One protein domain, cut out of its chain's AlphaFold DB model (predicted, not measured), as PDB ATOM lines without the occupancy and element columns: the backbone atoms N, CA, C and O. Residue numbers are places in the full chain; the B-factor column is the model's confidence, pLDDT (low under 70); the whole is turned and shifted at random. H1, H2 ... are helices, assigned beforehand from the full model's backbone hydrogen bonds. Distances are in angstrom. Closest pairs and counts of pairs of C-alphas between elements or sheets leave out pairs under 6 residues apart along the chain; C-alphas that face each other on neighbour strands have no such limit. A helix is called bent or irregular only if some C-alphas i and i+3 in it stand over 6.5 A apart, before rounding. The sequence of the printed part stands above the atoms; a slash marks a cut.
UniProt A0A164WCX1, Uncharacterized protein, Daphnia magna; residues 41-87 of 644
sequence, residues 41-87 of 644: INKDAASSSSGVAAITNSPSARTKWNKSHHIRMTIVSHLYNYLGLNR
ATOM      1  N   ILE A  41     120.366  98.876 101.066       69.88
ATOM      2  CA  ILE A  41     121.518  99.675 101.455       69.88
ATOM      3  C   ILE A  41     121.727  99.616 102.965       69.88
ATOM      4  O   ILE A  41     122.846  99.354 103.392       69.88
ATOM      5  N   ASN A  42     120.681  99.784 103.783       74.88
ATOM      6  CA  ASN A  42     120.855  99.791 105.240       74.88
ATOM      7  C   ASN A  42     121.216  98.403 105.767       74.88
ATOM      8  O   ASN A  42     122.115  98.280 106.594       74.88
ATOM      9  N   LYS A  43     120.559  97.349 105.269       71.75
ATOM     10  CA  LYS A  43     120.892  95.966 105.631       71.75
ATOM     11  C   LYS A  43     122.341  95.621 105.282       71.75
ATOM     12  O   LYS A  43     123.039  95.034 106.106       71.75
ATOM     13  N   ASP A  44     122.802  96.005 104.095       67.69
ATOM     14  CA  ASP A  44     124.169  95.731 103.647       67.69
ATOM     15  C   ASP A  44     125.194  96.630 104.361       67.69
ATOM     16  O   ASP A  44     126.290  96.174 104.692       67.69
ATOM     17  N   ALA A  45     124.832  97.876 104.684       68.38
ATOM     18  CA  ALA A  45     125.644  98.797 105.479       68.38
ATOM     19  C   ALA A  45     125.758  98.377 106.957       68.38
ATOM     20  O   ALA A  45     126.790  98.634 107.580       68.38
ATOM     21  N   ALA A  46     124.739  97.710 107.503       67.06
ATOM     22  CA  ALA A  46     124.717  97.167 108.862       67.06
ATOM     23  C   ALA A  46     125.363  95.772 108.976       67.06
ATOM     24  O   ALA A  46     125.527  95.261 110.083       67.06
ATOM     25  N   SER A  47     125.730  95.144 107.852       67.50
ATOM     26  CA  SER A  47     126.376  93.829 107.836       67.50
ATOM     27  C   SER A  47     127.702  93.845 108.603       67.50
ATOM     28  O   SER A  47     128.591  94.645 108.311       67.50
ATOM     29  N   SER A  48     127.875  92.915 109.543       61.88
ATOM     30  CA  SER A  48     129.088  92.805 110.363       61.88
ATOM     31  C   SER A  48     130.336  92.390 109.574       61.88
ATOM     32  O   SER A  48     131.449  92.641 110.025       61.88
ATOM     33  N   SER A  49     130.176  91.780 108.393       60.50
ATOM     34  CA  SER A  49     131.288  91.278 107.571       60.50
ATOM     35  C   SER A  49     131.734  92.235 106.460       60.50
ATOM     36  O   SER A  49     132.867  92.150 105.996       60.50
ATOM     37  N   SER A  50     130.848  93.114 105.983       62.38
ATOM     38  CA  SER A  50     131.081  93.946 104.784       62.38
ATOM     39  C   SER A  50     130.495  95.359 104.860       62.38
ATOM     40  O   SER A  50     130.685  96.158 103.936       62.38
ATOM     41  N   GLY A  51     129.749  95.657 105.922       65.44
ATOM     42  CA  GLY A  51     129.019  96.902 106.101       65.44
ATOM     43  C   GLY A  51     129.869  98.010 106.712       65.44
ATOM     44  O   GLY A  51     130.851  97.767 107.415       65.44
ATOM     45  N   VAL A  52     129.469  99.255 106.456       67.50
ATOM     46  CA  VAL A  52     130.122 100.449 107.008       67.50
ATOM     47  C   VAL A  52     130.057 100.496 108.538       67.50
ATOM     48  O   VAL A  52     130.933 101.103 109.147       67.50
ATOM     49  N   ALA A  53     129.078  99.830 109.161       62.94
ATOM     50  CA  ALA A  53     128.941  99.754 110.615       62.94
ATOM     51  C   ALA A  53     130.097  99.000 111.304       62.94
ATOM     52  O   ALA A  53     130.419  99.299 112.451       62.94
ATOM     53  N   ALA A  54     130.740  98.053 110.608       61.19
ATOM     54  CA  ALA A  54     131.897  97.307 111.113       61.19
ATOM     55  C   ALA A  54     133.238  98.021 110.854       61.19
ATOM     56  O   ALA A  54     134.272  97.644 111.406       61.19
ATOM     57  N   ILE A  55     133.237  99.058 110.010       62.47
ATOM     58  CA  ILE A  55     134.410  99.879 109.722       62.47
ATOM     59  C   ILE A  55     134.493 100.941 110.825       62.47
ATOM     60  O   ILE A  55     133.572 101.737 111.004       62.47
ATOM     61  N   THR A  56     135.594 100.952 111.579       62.59
ATOM     62  CA  THR A  56     135.862 101.954 112.624       62.59
ATOM     63  C   THR A  56     135.682 103.384 112.087       62.59
ATOM     64  O   THR A  56     135.763 103.604 110.880       62.59
ATOM     65  N   ASN A  57     135.437 104.363 112.976       62.25
ATOM     66  CA  ASN A  57     135.080 105.779 112.713       62.25
ATOM     67  C   ASN A  57     136.000 106.588 111.750       62.25
ATOM     68  O   ASN A  57     135.854 107.802 111.650       62.25
ATOM     69  N   SER A  58     136.921 105.954 111.024       75.44
ATOM     70  CA  SER A  58     137.784 106.533 110.000       75.44
ATOM     71  C   SER A  58     136.990 107.134 108.822       75.44
ATOM     72  O   SER A  58     136.360 106.404 108.043       75.44
ATOM     73  N   PRO A  59     137.069 108.464 108.613       74.50
ATOM     74  CA  PRO A  59     136.431 109.132 107.478       74.50
ATOM     75  C   PRO A  59     136.959 108.652 106.116       74.50
ATOM     76  O   PRO A  59     136.204 108.574 105.142       74.50
ATOM     77  N   SER A  60     138.239 108.272 106.033       76.06
ATOM     78  CA  SER A  60     138.853 107.785 104.791       76.06
ATOM     79  C   SER A  60     138.328 106.401 104.400       76.06
ATOM     80  O   SER A  60     138.054 106.148 103.223       76.06
ATOM     81  N   ALA A  61     138.103 105.523 105.381       69.88
ATOM     82  CA  ALA A  61     137.537 104.198 105.157       69.88
ATOM     83  C   ALA A  61     136.058 104.271 104.735       69.88
ATOM     84  O   ALA A  61     135.669 103.599 103.779       69.88
ATOM     85  N   ARG A  62     135.262 105.164 105.350       71.31
ATOM     86  CA  ARG A  62     133.880 105.463 104.919       71.31
ATOM     87  C   ARG A  62     133.827 106.001 103.491       71.31
ATOM     88  O   ARG A  62     133.020 105.542 102.688       71.31
ATOM     89  N   THR A  63     134.734 106.914 103.146       76.56
ATOM     90  CA  THR A  63     134.829 107.476 101.789       76.56
ATOM     91  C   THR A  63     135.191 106.401 100.761       76.56
ATOM     92  O   THR A  63     134.581 106.332  99.694       76.56
ATOM     93  N   LYS A  64     136.151 105.521 101.078       73.81
ATOM     94  CA  LYS A  64     136.530 104.396 100.209       73.81
ATOM     95  C   LYS A  64     135.387 103.388 100.055       73.81
ATOM     96  O   LYS A  64     135.167 102.907  98.943       73.81
ATOM     97  N   TRP A  65     134.647 103.088 101.125       75.00
ATOM     98  CA  TRP A  65     133.463 102.228 101.055       75.00
ATOM     99  C   TRP A  65     132.391 102.856 100.158       75.00
ATOM    100  O   TRP A  65     132.033 102.238  99.163       75.00
ATOM    101  N   ASN A  66     132.001 104.118 100.383       73.88
ATOM    102  CA  ASN A  66     131.022 104.821  99.541       73.88
ATOM    103  C   ASN A  66     131.408 104.822  98.052       73.88
ATOM    104  O   ASN A  66     130.579 104.525  97.195       73.88
ATOM    105  N   LYS A  67     132.682 105.091  97.731       78.50
ATOM    106  CA  LYS A  67     133.156 105.129  96.337       78.50
ATOM    107  C   LYS A  67     133.230 103.753  95.667       78.50
ATOM    108  O   LYS A  67     133.046 103.674  94.461       78.50
ATOM    109  N   SER A  68     133.509 102.677  96.408       76.25
ATOM    110  CA  SER A  68     133.774 101.347  95.820       76.25
ATOM    111  C   SER A  68     132.678 100.302  96.051       76.25
ATOM    112  O   SER A  68     132.703  99.251  95.410       76.25
ATOM    113  N   HIS A  69     131.712 100.566  96.935       73.44
ATOM    114  CA  HIS A  69     130.695  99.597  97.350       73.44
ATOM    115  C   HIS A  69     129.828  99.110  96.185       73.44
ATOM    116  O   HIS A  69     129.719  97.904  95.976       73.44
ATOM    117  N   HIS A  70     129.284 100.030  95.383       73.69
ATOM    118  CA  HIS A  70     128.446  99.678  94.234       73.69
ATOM    119  C   HIS A  70     129.194  98.787  93.227       73.69
ATOM    120  O   HIS A  70     128.646  97.791  92.770       73.69
ATOM    121  N   ILE A  71     130.477  99.066  92.959       79.06
ATOM    122  CA  ILE A  71     131.324  98.256  92.066       79.06
ATOM    123  C   ILE A  71     131.519  96.848  92.634       79.06
ATOM    124  O   ILE A  71     131.322  95.861  91.928       79.06
ATOM    125  N   ARG A  72     131.866  96.735  93.924       73.00
ATOM    126  CA  ARG A  72     132.043  95.436  94.592       73.00
ATOM    127  C   ARG A  72     130.754  94.618  94.574       73.00
ATOM    128  O   ARG A  72     130.805  93.428  94.285       73.00
ATOM    129  N   MET A  73     129.613  95.253  94.832       72.44
ATOM    130  CA  MET A  73     128.312  94.588  94.822       72.44
ATOM    131  C   MET A  73     127.925  94.112  93.419       72.44
ATOM    132  O   MET A  73     127.406  93.004  93.272       72.44
ATOM    133  N   THR A  74     128.234  94.894  92.382       74.69
ATOM    134  CA  THR A  74     128.049  94.493  90.981       74.69
ATOM    135  C   THR A  74     128.908  93.281  90.630       74.69
ATOM    136  O   THR A  74     128.385  92.313  90.081       74.69
ATOM    137  N   ILE A  75     130.195  93.280  91.004       80.06
ATOM    138  CA  ILE A  75     131.102  92.145  90.766       80.06
ATOM    139  C   ILE A  75     130.589  90.895  91.481       80.06
ATOM    140  O   ILE A  75     130.461  89.846  90.858       80.06
ATOM    141  N   VAL A  76     130.237  91.009  92.764       74.81
ATOM    142  CA  VAL A  76     129.703  89.898  93.561       74.81
ATOM    143  C   VAL A  76     128.408  89.364  92.949       74.81
ATOM    144  O   VAL A  76     128.287  88.161  92.738       74.81
ATOM    145  N   SER A  77     127.469  90.237  92.581       71.62
ATOM    146  CA  SER A  77     126.209  89.845  91.932       71.62
ATOM    147  C   SER A  77     126.441  89.145  90.592       71.62
ATOM    148  O   SER A  77     125.727  88.198  90.254       71.62
ATOM    149  N   HIS A  78     127.440  89.583  89.824       81.19
ATOM    150  CA  HIS A  78     127.828  88.933  88.577       81.19
ATOM    151  C   HIS A  78     128.436  87.548  88.831       81.19
ATOM    152  O   HIS A  78     128.059  86.590  88.166       81.19
ATOM    153  N   LEU A  79     129.282  87.414  89.855       80.75
ATOM    154  CA  LEU A  79     129.894  86.151  90.276       80.75
ATOM    155  C   LEU A  79     128.848  85.135  90.762       80.75
ATOM    156  O   LEU A  79     128.873  83.981  90.344       80.75
ATOM    157  N   TYR A  80     127.876  85.564  91.572       77.12
ATOM    158  CA  TYR A  80     126.750  84.719  91.994       77.12
ATOM    159  C   TYR A  80     125.875  84.274  90.815       77.12
ATOM    160  O   TYR A  80     125.409  83.134  90.801       77.12
ATOM    161  N   ASN A  81     125.657  85.147  89.823       79.81
ATOM    162  CA  ASN A  81     124.968  84.782  88.583       79.81
ATOM    163  C   ASN A  81     125.774  83.762  87.770       79.81
ATOM    164  O   ASN A  81     125.219  82.747  87.360       79.81
ATOM    165  N   TYR A  82     127.069  84.014  87.573       83.12
ATOM    166  CA  TYR A  82     127.972  83.155  86.808       83.12
ATOM    167  C   TYR A  82     128.095  81.753  87.420       83.12
ATOM    168  O   TYR A  82     128.036  80.758  86.707       83.12
ATOM    169  N   LEU A  83     128.185  81.663  88.752       85.50
ATOM    170  CA  LEU A  83     128.248  80.395  89.486       85.50
ATOM    171  C   LEU A  83     126.876  79.714  89.664       85.50
ATOM    172  O   LEU A  83     126.796  78.663  90.295       85.50
ATOM    173  N   GLY A  84     125.781  80.315  89.183       79.38
ATOM    174  CA  GLY A  84     124.425  79.782  89.367       79.38
ATOM    175  C   GLY A  84     123.941  79.759  90.825       79.38
ATOM    176  O   GLY A  84     122.936  79.124  91.134       79.38
ATOM    177  N   LEU A  85     124.625  80.465  91.730       76.50
ATOM    178  CA  LEU A  85     124.347  80.491  93.172       76.50
ATOM    179  C   LEU A  85     123.247  81.490  93.564       76.50
ATOM    180  O   LEU A  85     122.933  81.656  94.746       76.50
ATOM    181  N   ASN A  86     122.632  82.160  92.589       66.50
ATOM    182  CA  ASN A  86     121.496  83.031  92.844       66.50
ATOM    183  C   ASN A  86     120.261  82.222  93.254       66.50
ATOM    184  O   ASN A  86     119.644  81.521  92.450       66.50
ATOM    185  N   ARG A  87     119.849  82.367  94.521       59.53
ATOM    186  CA  ARG A  87     118.572  81.835  95.009       59.53
ATOM    187  C   ARG A  87     117.431  82.461  94.205       59.53
ATOM    188  O   ARG A  87     117.153  83.653  94.342       59.53
TER     189      ARG A  87
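Overview. This is residues 41 to 87 of the 644 residues of an uncharacterized protein of Daphnia magna (UniProt A0A164WCX1). One long bent helix, H2, makes the length of this model, and beside its arm H2a the stretch before it, residues 46 to 58, folds back on one side as a loop that joins it to the tiny helix H1. H1 is set off from both arms of H2, and at the other end residues 79 to 84 stand free, so that the picture is a long helix with a loose hook of chain by one arm. The printed part has 47 residues with two named helices, H1 then H2, and no named strand; the class is all helix. The whole is loose, with a radius of gyration of the C-alphas of 12.2 A, and spans 37 by 18 by 14 A.

Along the chain. Find C-alpha 59 at (136.431, 109.132, 107.478), where H2, residues 59 to 82, begins. By its hydrogen bonds H2 was assigned as one helix, but it is bent: C-alphas 67 and 70 are 7.5 A apart. Arm H2a, residues 59 to 67, is 12.3 A long; arm H2b, residues 70 to 82, is 18.1 A long and ends at C-alpha 82, at (127.972, 83.155, 86.808). Look at C-alpha 41, at (121.518, 99.675, 101.455), for the start of H1, residues 41 to 45, 5.8 A long.

Arrangement. Start at the bend, where the lines of H2a and H2b stand at a steep tilt of 47 degrees. H1 is apart from H2a and from H2b, with no C-alpha within 8 A. In H1, H2a and H2b every O i to N i+4 pair is within hydrogen-bond range.

Size, cuts and confidence. The C-alphas of Asn 57 and Gly 84, 36.5 A apart, are the two farthest apart. The printed part has no cut. Between H1 and H2 runs a long link, residues 46 to 58. Mean pLDDT of the printed part is 71.9; it is under 70 at residue 41, residues 44 to 57, residue 61 and residues 86 to 87.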